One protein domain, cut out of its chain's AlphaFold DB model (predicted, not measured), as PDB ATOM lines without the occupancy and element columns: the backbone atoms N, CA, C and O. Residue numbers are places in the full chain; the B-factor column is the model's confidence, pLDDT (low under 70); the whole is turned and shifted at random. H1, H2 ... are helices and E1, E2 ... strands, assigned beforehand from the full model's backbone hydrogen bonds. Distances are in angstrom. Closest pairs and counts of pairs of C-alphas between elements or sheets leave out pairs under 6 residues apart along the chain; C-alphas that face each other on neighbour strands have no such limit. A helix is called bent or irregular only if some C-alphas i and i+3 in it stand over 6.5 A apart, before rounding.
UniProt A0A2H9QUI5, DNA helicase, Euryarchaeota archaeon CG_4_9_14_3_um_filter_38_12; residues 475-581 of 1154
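Overview. This is residues 475 to 581 of the 1154 residues of the protein "DNA helicase" of Euryarchaeota archaeon CG_4_9_14_3_um_filter_38_12 (UniProt A0A2H9QUI5). Two helical hairpins, H1 with H2 and H4 with H5, pack together where H5 crosses H1 at a steep tilt, and H3 crosses H2 on the way to the second hairpin. Long H2 runs much of the length of the elongated body, and residues 512 to 518 stick out beyond it. The printed part has 107 residues with five named helices and two short strands, in the order E1, H1, H2, E2, H3, H4, H5, and its class is mostly helix. It is compact, with a radius of gyration of the C-alphas of 14.0 A, and spans 46 by 28 by 25 A.

Along the chain. Find C-alpha 475 at (146.149, 146.976, 135.365), where strand E1, residues 475 to 478, begins. H1 follows as residues 479 to 489, 15.8 A long. Look next at C-alpha 494 at (127.364, 146.776, 153.641); from there H2, residues 494 to 513, runs 30.3 A. E2 is residues 519 to 521. H3, residues 524 to 537, is 21.1 A long and neither bent nor irregular, but only just: C-alphas 524 and 527 are 6.2 A apart. H4, residues 544 to 558, covers 21.6 A, and H5, residues 567 to 579, covers 18.6 A and ends at C-alpha 579 at (147.621, 141.077, 139.762).

Arrangement. E1 and H1 meet only through their link, while the closest C-alphas of E1 and H5, those of Gly 475 and Phe 575, are 5.4 A apart. H1 and H2 form a hairpin and touch at a shallow tilt of 7 degrees, opposite ways; their closest C-alphas are Ser 486 and Ser 497, at 4.4 A. H5 touches H1 with residues 567 to 572 alone, at a steep tilt of 59 degrees; their closest C-alphas, Thr 485 and Ser 568, are 4.9 A apart. H2, with residues 499 to 506 alone, touches residues 530 to 535 of H3 at a steep tilt of 51 degrees; the closest C-alphas, His 499 and Leu 535, are 6.6 A apart. H3 and H4 only just touch, with 3 pairs of C-alphas within 8 A, the closest being Asn 532 and Tyr 544 at 6.0 A; they stand about perpendicular, at 73 degrees. H4 and H5 form a hairpin at a shallow tilt of 30 degrees, and their closest C-alphas, Ile 548 and Ile 573, are 6.1 A apart. H2 and H5 are apart. E1 and E2 pair with no named strand. In H1, H4 and H5 every O i to N i+4 pair is within hydrogen-bond range; H2 has 11 of 16 and H3 has 9 of 10.

Size, cuts and confidence. The two farthest C-alphas, Asp 516 and Lys 560, are 47.1 A apart. The printed part has no cut, and no link is long. The mean pLDDT of the printed part is 82.5; look for values under 70 at residues 515 to 517, 539 to 540 and 559 to 567.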
ATOM      1  N   GLY A 475     147.260 146.524 134.537       91.06
ATOM      2  CA  GLY A 475     146.149 146.976 135.365       91.06
ATOM      3  C   GLY A 475     146.545 148.152 136.241       91.06
ATOM      4  O   GLY A 475     147.723 148.354 136.550       91.06
ATOM      5  N   LYS A 476     145.547 148.952 136.623       92.88
ATOM      6  CA  LYS A 476     145.700 150.090 137.532       92.88
ATOM      7  C   LYS A 476     144.588 150.079 138.570       92.88
ATOM      8  O   LYS A 476     143.419 150.072 138.205       92.88
ATOM      9  N   LEU A 477     144.974 150.158 139.834       92.88
ATOM     10  CA  LEU A 477     144.096 150.344 140.975       92.88
ATOM     11  C   LEU A 477     144.317 151.750 141.527       92.88
ATOM     12  O   LEU A 477     145.427 152.110 141.926       92.88
ATOM     13  N   THR A 478     143.256 152.550 141.531       91.69
ATOM     14  CA  THR A 478     143.255 153.891 142.120       91.69
ATOM     15  C   THR A 478     142.479 153.882 143.429       91.69
ATOM     16  O   THR A 478     141.592 153.055 143.647       91.69
ATOM     17  N   LEU A 479     142.797 154.832 144.302       89.94
ATOM     18  CA  LEU A 479     142.064 155.015 145.550       89.94
ATOM     19  C   LEU A 479     140.585 155.365 145.302       89.94
ATOM     20  O   LEU A 479     139.709 154.891 146.027       89.94
ATOM     21  N   ASP A 480     140.297 156.132 144.248       89.31
ATOM     22  CA  ASP A 480     138.925 156.465 143.855       89.31
ATOM     23  C   ASP A 480     138.147 155.235 143.382       89.31
ATOM     24  O   ASP A 480     137.005 155.073 143.795       89.31
ATOM     25  N   MET A 481     138.774 154.306 142.648       89.19
ATOM     26  CA  MET A 481     138.125 153.057 142.228       89.19
ATOM     27  C   MET A 481     137.623 152.250 143.433       89.19
ATOM     28  O   MET A 481     136.504 151.744 143.400       89.19
ATOM     29  N   LEU A 482     138.399 152.160 144.521       91.06
ATOM     30  CA  LEU A 482     137.949 151.489 145.750       91.06
ATOM     31  C   LEU A 482     136.789 152.228 146.423       91.06
ATOM     32  O   LEU A 482     135.825 151.593 146.849       91.06
ATOM     33  N   LYS A 483     136.862 153.561 146.519       90.81
ATOM     34  CA  LYS A 483     135.801 154.383 147.123       90.81
ATOM     35  C   LYS A 483     134.502 154.317 146.329       90.81
ATOM     36  O   LYS A 483     133.434 154.216 146.927       90.81
ATOM     37  N   GLU A 484     134.590 154.404 145.008       89.25
ATOM     38  CA  GLU A 484     133.453 154.284 144.099       89.25
ATOM     39  C   GLU A 484     132.851 152.887 144.218       89.25
ATOM     40  O   GLU A 484     131.680 152.783 144.562       89.25
ATOM     41  N   THR A 485     133.660 151.826 144.117       88.94
ATOM     42  CA  THR A 485     133.185 150.441 144.286       88.94
ATOM     43  C   THR A 485     132.530 150.211 145.651       88.94
ATOM     44  O   THR A 485     131.483 149.579 145.745       88.94
ATOM     45  N   SER A 486     133.113 150.746 146.727       91.00
ATOM     46  CA  SER A 486     132.541 150.661 148.076       91.00
ATOM     47  C   SER A 486     131.156 151.313 148.143       91.00
ATOM     48  O   SER A 486     130.234 150.724 148.707       91.00
ATOM     49  N   LYS A 487     130.979 152.496 147.536       89.44
ATOM     50  CA  LYS A 487     129.670 153.165 147.438       89.44
ATOM     51  C   LYS A 487     128.687 152.368 146.583       89.44
ATOM     52  O   LYS A 487     127.534 152.244 146.979       89.44
ATOM     53  N   GLU A 488     129.149 151.833 145.452       84.94
ATOM     54  CA  GLU A 488     128.362 151.028 144.511       84.94
ATOM     55  C   GLU A 488     127.724 149.812 145.195       84.94
ATOM     56  O   GLU A 488     126.539 149.551 145.001       84.94
ATOM     57  N   ILE A 489     128.476 149.101 146.043       87.31
ATOM     58  CA  ILE A 489     127.978 147.890 146.710       87.31
ATOM     59  C   ILE A 489     127.363 148.134 148.087       87.31
ATOM     60  O   ILE A 489     126.878 147.186 148.690       87.31
ATOM     61  N   ARG A 490     127.365 149.367 148.609       87.81
ATOM     62  CA  ARG A 490     126.938 149.650 149.991       87.81
ATOM     63  C   ARG A 490     125.509 149.201 150.291       87.81
ATOM     64  O   ARG A 490     125.260 148.671 151.364       87.81
ATOM     65  N   GLU A 491     124.597 149.413 149.347       84.00
ATOM     66  CA  GLU A 491     123.183 149.024 149.468       84.00
ATOM     67  C   GLU A 491     122.961 147.516 149.247       84.00
ATOM     68  O   GLU A 491     121.890 147.004 149.555       84.00
ATOM     69  N   ILE A 492     123.964 146.807 148.713       84.50
ATOM     70  CA  ILE A 492     123.897 145.383 148.356       84.50
ATOM     71  C   ILE A 492     124.562 144.521 149.440       84.50
ATOM     72  O   ILE A 492     123.994 143.528 149.883       84.50
ATOM     73  N   ASP A 493     125.774 144.896 149.854       86.25
ATOM     74  CA  ASP A 493     126.581 144.228 150.872       86.25
ATOM     75  C   ASP A 493     127.373 145.285 151.665       86.25
ATOM     76  O   ASP A 493     128.484 145.693 151.303       86.25
ATOM     77  N   GLU A 494     126.778 145.754 152.764       87.19
ATOM     78  CA  GLU A 494     127.364 146.776 153.641       87.19
ATOM     79  C   GLU A 494     128.699 146.322 154.253       87.19
ATOM     80  O   GLU A 494     129.638 147.112 154.401       87.19
ATOM     81  N   ARG A 495     128.826 145.027 154.561       85.38
ATOM     82  CA  ARG A 495     130.035 144.464 155.165       85.38
ATOM     83  C   ARG A 495     131.195 144.512 154.178       85.38
ATOM     84  O   ARG A 495     132.264 145.030 154.516       85.38
ATOM     85  N   LEU A 496     130.970 144.059 152.944       87.12
ATOM     86  CA  LEU A 496     131.965 144.114 151.877       87.12
ATOM     87  C   LEU A 496     132.299 145.554 151.475       87.12
ATOM     88  O   LEU A 496     133.465 145.873 151.241       87.12
ATOM     89  N   SER A 497     131.303 146.444 151.469       88.94
ATOM     90  CA  SER A 497     131.510 147.886 151.294       88.94
ATOM     91  C   SER A 497     132.500 148.439 152.323       88.94
ATOM     92  O   SER A 497     133.426 149.171 151.953       88.94
ATOM     93  N   SER A 498     132.370 148.031 153.594       87.38
ATOM     94  CA  SER A 498     133.300 148.426 154.657       87.38
ATOM     95  C   SER A 498     134.717 147.890 154.423       87.38
ATOM     96  O   SER A 498     135.685 148.625 154.627       87.38
ATOM     97  N   HIS A 499     134.857 146.655 153.922       87.69
ATOM     98  CA  HIS A 499     136.160 146.072 153.591       87.69
ATOM     99  C   HIS A 499     136.858 146.859 152.489       87.69
ATOM    100  O   HIS A 499     138.020 147.224 152.645       87.69
ATOM    101  N   LEU A 500     136.145 147.188 151.407       90.00
ATOM    102  CA  LEU A 500     136.696 147.992 150.316       90.00
ATOM    103  C   LEU A 500     137.102 149.393 150.786       90.00
ATOM    104  O   LEU A 500     138.142 149.908 150.374       90.00
ATOM    105  N   MET A 501     136.320 149.998 151.686       90.62
ATOM    106  CA  MET A 501     136.683 151.281 152.287       90.62
ATOM    107  C   MET A 501     137.953 151.156 153.135       90.62
ATOM    108  O   MET A 501     138.835 152.005 153.033       90.62
ATOM    109  N   ARG A 502     138.105 150.087 153.923       87.88
ATOM    110  CA  ARG A 502     139.335 149.837 154.691       87.88
ATOM    111  C   ARG A 502     140.530 149.500 153.805       87.88
ATOM    112  O   ARG A 502     141.622 149.958 154.103       87.88
ATOM    113  N   MET A 503     140.341 148.823 152.672       89.81
ATOM    114  CA  MET A 503     141.410 148.574 151.691       89.81
ATOM    115  C   MET A 503     142.053 149.866 151.168       89.81
ATOM    116  O   MET A 503     143.193 149.836 150.705       89.81
ATOM    117  N   THR A 504     141.395 151.026 151.293       90.25
ATOM    118  CA  THR A 504     142.043 152.318 151.008       90.25
ATOM    119  C   THR A 504     143.263 152.582 151.902       90.25
ATOM    120  O   THR A 504     144.180 153.283 151.481       90.25
ATOM    121  N   GLN A 505     143.348 151.958 153.084       87.88
ATOM    122  CA  GLN A 505     144.507 152.026 153.980       87.88
ATOM    123  C   GLN A 505     145.769 151.400 153.375       87.88
ATOM    124  O   GLN A 505     146.864 151.798 153.761       87.88
ATOM    125  N   ILE A 506     145.653 150.496 152.393       88.56
ATOM    126  CA  ILE A 506     146.809 149.951 151.654       88.56
ATOM    127  C   ILE A 506     147.581 151.084 150.985       88.56
ATOM    128  O   ILE A 506     148.808 151.114 151.023       88.56
ATOM    129  N   PHE A 507     146.861 152.057 150.419       88.06
ATOM    130  CA  PHE A 507     147.485 153.233 149.831       88.06
ATOM    131  C   PHE A 507     148.221 154.047 150.898       88.06
ATOM    132  O   PHE A 507     149.334 154.472 150.636       88.06
ATOM    133  N   ASN A 508     147.665 154.209 152.105       84.19
ATOM    134  CA  ASN A 508     148.356 154.897 153.207       84.19
ATOM    135  C   ASN A 508     149.609 154.142 153.669       84.19
ATOM    136  O   ASN A 508     150.648 154.761 153.869       84.19
ATOM    137  N   ARG A 509     149.526 152.809 153.791       83.88
ATOM    138  CA  ARG A 509     150.663 151.943 154.129       83.88
ATOM    139  C   ARG A 509     151.791 152.129 153.113       83.88
ATOM    140  O   ARG A 509     152.905 152.461 153.495       83.88
ATOM    141  N   PHE A 510     151.480 152.030 151.821       85.38
ATOM    142  CA  PHE A 510     152.475 152.234 150.772       85.38
ATOM    143  C   PHE A 510     152.960 153.679 150.667       85.38
ATOM    144  O   PHE A 510     154.138 153.868 150.408       85.38
ATOM    145  N   MET A 511     152.117 154.688 150.912       83.75
ATOM    146  CA  MET A 511     152.563 156.089 150.977       83.75
ATOM    147  C   MET A 511     153.597 156.300 152.086       83.75
ATOM    148  O   MET A 511     154.591 156.974 151.846       83.75
ATOM    149  N   ASN A 512     153.408 155.695 153.261       80.56
ATOM    150  CA  ASN A 512     154.357 155.818 154.371       80.56
ATOM    151  C   ASN A 512     155.705 155.131 154.083       80.56
ATOM    152  O   ASN A 512     156.740 155.588 154.561       80.56
ATOM    153  N   ASP A 513     155.703 154.064 153.282       75.00
ATOM    154  CA  ASP A 513     156.919 153.346 152.872       75.00
ATOM    155  C   ASP A 513     157.713 154.069 151.768       75.00
ATOM    156  O   ASP A 513     158.836 153.682 151.425       75.00
ATOM    157  N   VAL A 514     157.114 155.087 151.153       76.12
ATOM    158  CA  VAL A 514     157.686 155.836 150.039       76.12
ATOM    159  C   VAL A 514     158.357 157.092 150.610       76.12
ATOM    160  O   VAL A 514     157.697 158.061 150.962       76.12
ATOM    161  N   SER A 515     159.692 157.057 150.739       62.53
ATOM    162  CA  SER A 515     160.547 158.238 151.035       62.53
ATOM    163  C   SER A 515     160.455 159.318 149.927       62.53
ATOM    164  O   SER A 515     159.594 159.209 149.066       62.53
ATOM    165  N   ASP A 516     161.353 160.319 149.871       57.00
ATOM    166  CA  ASP A 516     161.423 161.441 148.886       57.00
ATOM    167  C   ASP A 516     161.268 161.101 147.370       57.00
ATOM    168  O   ASP A 516     161.383 161.970 146.505       57.00
ATOM    169  N   LYS A 517     161.080 159.833 146.997       63.19
ATOM    170  CA  LYS A 517     160.854 159.348 145.635       63.19
ATOM    171  C   LYS A 517     159.393 158.938 145.494       63.19
ATOM    172  O   LYS A 517     159.049 157.899 146.018       63.19
ATOM    173  N   ASP A 518     158.591 159.646 144.700       81.44
ATOM    174  CA  ASP A 518     157.152 159.395 144.450       81.44
ATOM    175  C   ASP A 518     156.763 157.986 143.905       81.44
ATOM    176  O   ASP A 518     155.641 157.800 143.431       81.44
ATOM    177  N   GLU A 519     157.662 156.992 143.878       88.75
ATOM    178  CA  GLU A 519     157.473 155.662 143.279       88.75
ATOM    179  C   GLU A 519     158.163 154.540 144.100       88.75
ATOM    180  O   GLU A 519     159.326 154.678 144.485       88.75
ATOM    181  N   LYS A 520     157.492 153.388 144.295       90.25
ATOM    182  CA  LYS A 520     158.018 152.163 144.958       90.25
ATOM    183  C   LYS A 520     157.665 150.907 144.143       90.25
ATOM    184  O   LYS A 520     156.566 150.816 143.603       90.25
ATOM    185  N   ASN A 521     158.574 149.930 144.066       91.06
ATOM    186  CA  ASN A 521     158.264 148.593 143.537       91.06
ATOM    187  C   ASN A 521     157.503 147.783 144.596       91.06
ATOM    188  O   ASN A 521     157.934 147.747 145.745       91.06
ATOM    189  N   ILE A 522     156.408 147.133 144.204       91.12
ATOM    190  CA  ILE A 522     155.586 146.300 145.095       91.12
ATOM    191  C   ILE A 522     155.811 144.831 144.746       91.12
ATOM    192  O   ILE A 522     155.741 144.462 143.568       91.12
ATOM    193  N   ASP A 523     156.033 143.982 145.748       87.88
ATOM    194  CA  ASP A 523     156.073 142.539 145.509       87.88
ATOM    195  C   ASP A 523     154.665 141.966 145.246       87.88
ATOM    196  O   ASP A 523     153.649 142.452 145.745       87.88
ATOM    197  N   ARG A 524     154.579 140.894 144.448       86.81
ATOM    198  CA  ARG A 524     153.301 140.225 144.157       86.81
ATOM    199  C   ARG A 524     152.580 139.794 145.445       86.81
ATOM    200  O   ARG A 524     151.366 139.985 145.536       86.81
ATOM    201  N   GLY A 525     153.311 139.213 146.398       87.12
ATOM    202  CA  GLY A 525     152.797 138.722 147.678       87.12
ATOM    203  C   GLY A 525     152.414 139.843 148.641       87.12
ATOM    204  O   GLY A 525     151.357 139.757 149.259       87.12
ATOM    205  N   GLU A 526     153.186 140.934 148.677       87.56
ATOM    206  CA  GLU A 526     152.985 142.080 149.585       87.56
ATOM    207  C   GLU A 526     151.566 142.671 149.493       87.56
ATOM    208  O   GLU A 526     150.936 142.962 150.512       87.56
ATOM    209  N   MET A 527     151.009 142.803 148.281       87.06
ATOM    210  CA  MET A 527     149.624 143.268 148.103       87.06
ATOM    211  C   MET A 527     148.598 142.251 148.618       87.06
ATOM    212  O   MET A 527     147.612 142.640 149.247       87.06
ATOM    213  N   ARG A 528     148.801 140.958 148.338       86.56
ATOM    214  CA  ARG A 528     147.882 139.892 148.761       86.56
ATOM    215  C   ARG A 528     147.843 139.792 150.283       86.56
ATOM    216  O   ARG A 528     146.759 139.712 150.854       86.56
ATOM    217  N   GLU A 529     149.009 139.819 150.916       87.38
ATOM    218  CA  GLU A 529     149.153 139.817 152.372       87.38
ATOM    219  C   GLU A 529     148.516 141.065 152.979       87.38
ATOM    220  O   GLU A 529     147.661 140.935 153.846       87.38
ATOM    221  N   SER A 530     148.784 142.252 152.423       87.00
ATOM    222  CA  SER A 530     148.171 143.495 152.907       87.00
ATOM    223  C   SER A 530     146.639 143.486 152.831       87.00
ATOM    224  O   SER A 530     145.979 144.012 153.724       87.00
ATOM    225  N   ILE A 531     146.052 142.888 151.789       87.81
ATOM    226  CA  ILE A 531     144.592 142.734 151.688       87.81
ATOM    227  C   ILE A 531     144.083 141.724 152.717       87.81
ATOM    228  O   ILE A 531     143.097 141.999 153.396       87.81
ATOM    229  N   ASN A 532     144.752 140.580 152.859       88.31
ATOM    230  CA  ASN A 532     144.377 139.564 153.838       88.31
ATOM    231  C   ASN A 532     144.448 140.089 155.281       88.31
ATOM    232  O   ASN A 532     143.557 139.783 156.067       88.31
ATOM    233  N   ASP A 533     145.456 140.891 155.628       86.50
ATOM    234  CA  ASP A 533     145.584 141.505 156.956       86.50
ATOM    235  C   ASP A 533     144.386 142.407 157.265       86.50
ATOM    236  O   ASP A 533     143.744 142.257 158.303       86.50
ATOM    237  N   ILE A 534     144.016 143.278 156.321       84.38
ATOM    238  CA  ILE A 534     142.870 144.187 156.466       84.38
ATOM    239  C   ILE A 534     141.556 143.410 156.620       84.38
ATOM    240  O   ILE A 534     140.691 143.816 157.397       84.38
ATOM    241  N   LEU A 535     141.401 142.294 155.900       83.75
ATOM    242  CA  LEU A 535     140.230 141.415 156.015       83.75
ATOM    243  C   LEU A 535     140.201 140.636 157.344       83.75
ATOM    244  O   LEU A 535     139.127 140.333 157.856       83.75
ATOM    245  N   ARG A 536     141.359 140.326 157.939       83.44
ATOM    246  CA  ARG A 536     141.436 139.686 159.267       83.44
ATOM    247  C   ARG A 536     141.112 140.671 160.388       83.44
ATOM    248  O   ARG A 536     140.394 140.321 161.322       83.44
ATOM    249  N   GLU A 537     141.579 141.915 160.281       78.75
ATOM    250  CA  GLU A 537     141.283 142.997 161.234       78.75
ATOM    251  C   GLU A 537     139.785 143.351 161.314       78.75
ATOM    252  O   GLU A 537     139.335 143.968 162.282       78.75
ATOM    253  N   THR A 538     138.984 142.981 160.309       70.12
ATOM    254  CA  THR A 538     137.522 143.164 160.314       70.12
ATOM    255  C   THR A 538     136.764 142.004 160.963       70.12
ATOM    256  O   THR A 538     135.539 142.060 161.048       70.12
ATOM    257  N   GLY A 539     137.465 140.977 161.461       66.75
ATOM    258  CA  GLY A 539     136.855 139.793 162.070       66.75
ATOM    259  C   GLY A 539     136.270 138.810 161.052       66.75
ATOM    260  O   GLY A 539     135.426 137.988 161.408       66.75
ATOM    261  N   ASP A 540     136.682 138.898 159.783       65.62
ATOM    262  CA  ASP A 540     136.300 137.959 158.730       65.62
ATOM    263  C   ASP A 540     137.346 136.866 158.505       65.62
ATOM    264  O   ASP A 540     138.550 137.077 158.628       65.62
ATOM    265  N   THR A 541     136.876 135.689 158.091       70.06
ATOM    266  CA  THR A 541     137.720 134.579 157.614       70.06
ATOM    267  C   THR A 541     137.930 134.612 156.097       70.06
ATOM    268  O   THR A 541     138.458 133.662 155.522       70.06
ATOM    269  N   ILE A 542     137.492 135.690 155.437       78.75
ATOM    270  CA  ILE A 542     137.526 135.821 153.982       78.75
ATOM    271  C   ILE A 542     138.954 136.127 153.539       78.75
ATOM    272  O   ILE A 542     139.531 137.137 153.931       78.75
ATOM    273  N   GLU A 543     139.505 135.288 152.668       85.44
ATOM    274  CA  GLU A 543     140.800 135.547 152.030       85.44
ATOM    275  C   GLU A 543     140.651 136.254 150.675       85.44
ATOM    276  O   GLU A 543     139.584 136.254 150.060       85.44
ATOM    277  N   TYR A 544     141.756 136.787 150.149       86.31
ATOM    278  CA  TYR A 544     141.863 137.464 148.851       86.31
ATOM    279  C   TYR A 544     141.064 136.808 147.707       86.31
ATOM    280  O   TYR A 544     140.302 137.474 147.011       86.31
ATOM    281  N   ASN A 545     141.198 135.490 147.515       86.25
ATOM    282  CA  ASN A 545     140.487 134.785 146.440       86.25
ATOM    283  C   ASN A 545     138.973 134.726 146.697       86.25
ATOM    284  O   ASN A 545     138.179 134.850 145.770       86.25
ATOM    285  N   GLN A 546     138.563 134.580 147.958       87.81
ATOM    286  CA  GLN A 546     137.151 134.569 148.336       87.81
ATOM    287  C   GLN A 546     136.521 135.965 148.206       87.81
ATOM    288  O   GLN A 546     135.347 136.068 147.857       87.81
ATOM    289  N   LEU A 547     137.293 137.037 148.428       87.75
ATOM    290  CA  LEU A 547     136.878 138.415 148.147       87.75
ATOM    291  C   LEU A 547     136.530 138.593 146.660       87.75
ATOM    292  O   LEU A 547     135.456 139.107 146.348       87.75
ATOM    293  N   ILE A 548     137.397 138.132 145.751       87.75
ATOM    294  CA  ILE A 548     137.150 138.195 144.300       87.75
ATOM    295  C   ILE A 548     135.855 137.458 143.939       87.75
ATOM    296  O   ILE A 548     135.001 138.017 143.252       87.75
ATOM    297  N   GLU A 549     135.673 136.232 144.436       86.44
ATOM    298  CA  GLU A 549     134.472 135.438 144.151       86.44
ATOM    299  C   GLU A 549     133.191 136.089 144.702       86.44
ATOM    300  O   GLU A 549     132.165 136.118 144.021       86.44
ATOM    301  N   LYS A 550     133.241 136.701 145.893       87.31
ATOM    302  CA  LYS A 550     132.109 137.478 146.426       87.31
ATOM    303  C   LYS A 550     131.768 138.685 145.549       87.31
ATOM    304  O   LYS A 550     130.593 138.891 145.248       87.31
ATOM    305  N   LEU A 551     132.768 139.446 145.098       86.25
ATOM    306  CA  LEU A 551     132.555 140.587 144.199       86.25
ATOM    307  C   LEU A 551     131.943 140.143 142.859       86.25
ATOM    308  O   LEU A 551     130.998 140.768 142.381       86.25
ATOM    309  N   LYS A 552     132.406 139.026 142.281       83.38
ATOM    310  CA  LYS A 552     131.804 138.443 141.067       83.38
ATOM    311  C   LYS A 552     130.345 138.055 141.272       83.38
ATOM    312  O   LYS A 552     129.513 138.363 140.421       83.38
ATOM    313  N   ASN A 553     130.022 137.417 142.398       82.50
ATOM    314  CA  ASN A 553     128.647 137.037 142.723       82.50
ATOM    315  C   ASN A 553     127.731 138.262 142.837       82.50
ATOM    316  O   ASN A 553     126.597 138.222 142.360       82.50
ATOM    317  N   ILE A 554     128.224 139.368 143.406       82.62
ATOM    318  CA  ILE A 554     127.481 140.634 143.460       82.62
ATOM    319  C   ILE A 554     127.174 141.144 142.055       82.62
ATOM    320  O   ILE A 554     126.019 141.481 141.795       82.62
ATOM    321  N   VAL A 555     128.163 141.162 141.154       77.69
ATOM    322  CA  VAL A 555     127.940 141.560 139.757       77.69
ATOM    323  C   VAL A 555     126.887 140.649 139.128       77.69
ATOM    324  O   VAL A 555     125.838 141.131 138.717       77.69
ATOM    325  N   MET A 556     127.087 139.328 139.150       72.31
ATOM    326  CA  MET A 556     126.182 138.363 138.511       72.31
ATOM    327  C   MET A 556     124.729 138.456 139.004       72.31
ATOM    328  O   MET A 556     123.803 138.363 138.199       72.31
ATOM    329  N   ASN A 557     124.515 138.678 140.304       74.50
ATOM    330  CA  ASN A 557     123.176 138.718 140.895       74.50
ATOM    331  C   ASN A 557     122.455 140.061 140.700       74.50
ATOM    332  O   ASN A 557     121.225 140.095 140.724       74.50
ATOM    333  N   ASN A 558     123.188 141.160 140.487       70.88
ATOM    334  CA  ASN A 558     122.624 142.515 140.496       70.88
ATOM    335  C   ASN A 558     122.643 143.228 139.137       70.88
ATOM    336  O   ASN A 558     122.199 144.375 139.069       70.88
ATOM    337  N   LEU A 559     123.056 142.568 138.047       61.75
ATOM    338  CA  LEU A 559     123.114 143.105 136.667       61.75
ATOM    339  C   LEU A 559     121.813 143.752 136.130       61.75
ATOM    340  O   LEU A 559     121.803 144.275 135.020       61.75
ATOM    341  N   LYS A 560     120.699 143.713 136.875       55.62
ATOM    342  CA  LYS A 560     119.366 144.147 136.430       55.62
ATOM    343  C   LYS A 560     118.918 145.533 136.916       55.62
ATOM    344  O   LYS A 560     117.970 146.050 136.334       55.62
ATOM    345  N   ASN A 561     119.542 146.120 137.946       53.56
ATOM    346  CA  ASN A 561     118.896 147.209 138.702       53.56
ATOM    347  C   ASN A 561     119.469 148.628 138.497       53.56
ATOM    348  O   ASN A 561     118.719 149.574 138.711       53.56
ATOM    349  N   ASP A 562     120.724 148.813 138.064       54.91
ATOM    350  CA  ASP A 562     121.279 150.150 137.747       54.91
ATOM    351  C   ASP A 562     122.604 150.040 136.956       54.91
ATOM    352  O   ASP A 562     123.636 149.653 137.508       54.91
ATOM    353  N   GLU A 563     122.594 150.361 135.655       54.50
ATOM    354  CA  GLU A 563     123.764 150.215 134.762       54.50
ATOM    355  C   GLU A 563     124.920 151.174 135.112       54.50
ATOM    356  O   GLU A 563     126.068 150.914 134.759       54.50
ATOM    357  N   THR A 564     124.654 152.273 135.828       53.16
ATOM    358  CA  THR A 564     125.677 153.298 136.115       53.16
ATOM    359  C   THR A 564     126.525 152.999 137.356       53.16
ATOM    360  O   THR A 564     127.654 153.476 137.449       53.16
ATOM    361  N   LYS A 565     126.024 152.163 138.277       53.81
ATOM    362  CA  LYS A 565     126.657 151.835 139.570       53.81
ATOM    363  C   LYS A 565     127.503 150.545 139.567       53.81
ATOM    364  O   LYS A 565     127.801 150.041 140.633       53.81
ATOM    365  N   GLN A 566     127.839 149.932 138.427       62.59
ATOM    366  CA  GLN A 566     128.529 148.614 138.398       62.59
ATOM    367  C   GLN A 566     129.870 148.625 137.644       62.59
ATOM    368  O   GLN A 566     130.463 147.581 137.348       62.59
ATOM    369  N   TYR A 567     130.364 149.816 137.309       69.88
ATOM    370  CA  TYR A 567     131.600 149.992 136.553       69.88
ATOM    371  C   TYR A 567     132.840 149.759 137.420       69.88
ATOM    372  O   TYR A 567     133.767 149.063 136.993       69.88
ATOM    373  N   SER A 568     132.863 150.320 138.629       77.06
ATOM    374  CA  SER A 568     134.063 150.330 139.467       77.06
ATOM    375  C   SER A 568     134.367 148.933 140.001       77.06
ATOM    376  O   SER A 568     135.521 148.499 139.936       77.06
ATOM    377  N   ILE A 569     133.327 148.177 140.384       84.06
ATOM    378  CA  ILE A 569     133.464 146.774 140.801       84.06
ATOM    379  C   ILE A 569     134.088 145.885 139.720       84.06
ATOM    380  O   ILE A 569     134.957 145.072 140.026       84.06
ATOM    381  N   THR A 570     133.702 146.057 138.452       81.12
ATOM    382  CA  THR A 570     134.212 145.219 137.354       81.12
ATOM    383  C   THR A 570     135.704 145.471 137.114       81.12
ATOM    384  O   THR A 570     136.469 144.520 136.968       81.12
ATOM    385  N   ASN A 571     136.140 146.738 137.144       83.44
ATOM    386  CA  ASN A 571     137.561 147.090 137.018       83.44
ATOM    387  C   ASN A 571     138.389 146.562 138.194       83.44
ATOM    388  O   ASN A 571     139.523 146.121 138.006       83.44
ATOM    389  N   LEU A 572     137.824 146.620 139.406       89.44
ATOM    390  CA  LEU A 572     138.478 146.115 140.606       89.44
ATOM    391  C   LEU A 572     138.686 144.599 140.519       89.44
ATOM    392  O   LEU A 572     139.787 144.130 140.793       89.44
ATOM    393  N   ILE A 573     137.660 143.844 140.107       87.75
ATOM    394  CA  ILE A 573     137.753 142.389 139.920       87.75
ATOM    395  C   ILE A 573     138.867 142.055 138.923       87.75
ATOM    396  O   ILE A 573     139.772 141.298 139.270       87.75
ATOM    397  N   GLU A 574     138.852 142.661 137.731       86.75
ATOM    398  CA  GLU A 574     139.852 142.382 136.691       86.75
ATOM    399  C   GLU A 574     141.277 142.699 137.170       86.75
ATOM    400  O   GLU A 574     142.202 141.912 136.954       86.75
ATOM    401  N   PHE A 575     141.458 143.824 137.871       91.81
ATOM    402  CA  PHE A 575     142.746 144.188 138.451       91.81
ATOM    403  C   PHE A 575     143.237 143.139 139.457       91.81
ATOM    404  O   PHE A 575     144.388 142.711 139.370       91.81
ATOM    405  N   LEU A 576     142.386 142.738 140.408       91.25
ATOM    406  CA  LEU A 576     142.755 141.785 141.457       91.25
ATOM    407  C   LEU A 576     143.065 140.397 140.867       91.25
ATOM    408  O   LEU A 576     144.053 139.765 141.234       91.25
ATOM    409  N   GLU A 577     142.287 139.935 139.890       89.00
ATOM    410  CA  GLU A 577     142.557 138.663 139.213       89.00
ATOM    411  C   GLU A 577     143.905 138.667 138.486       89.00
ATOM    412  O   GLU A 577     144.726 137.764 138.664       89.00
ATOM    413  N   GLN A 578     144.162 139.703 137.685       90.38
ATOM    414  CA  GLN A 578     145.378 139.779 136.881       90.38
ATOM    415  C   GLN A 578     146.630 140.096 137.713       90.38
ATOM    416  O   GLN A 578     147.730 139.689 137.325       90.38
ATOM    417  N   TRP A 579     146.497 140.764 138.867       91.38
ATOM    418  CA  TRP A 579     147.621 141.077 139.762       91.38
ATOM    419  C   TRP A 579     148.426 139.828 140.154       91.38
ATOM    420  O   TRP A 579     149.662 139.866 140.209       91.38
ATOM    421  N   ASN A 580     147.731 138.709 140.371       87.31
ATOM    422  CA  ASN A 580     148.308 137.439 140.816       87.31
ATOM    423  C   ASN A 580     149.032 136.643 139.724       87.31
ATOM    424  O   ASN A 580     149.581 135.581 140.017       87.31
ATOM    425  N   THR A 581     149.088 137.148 138.489       89.62
ATOM    426  CA  THR A 581     149.827 136.499 137.402       89.62
ATOM    427  C   THR A 581     151.266 136.142 137.804       89.62
ATOM    428  O   THR A 581     151.988 136.937 138.420       89.62
TER     429      THR A 581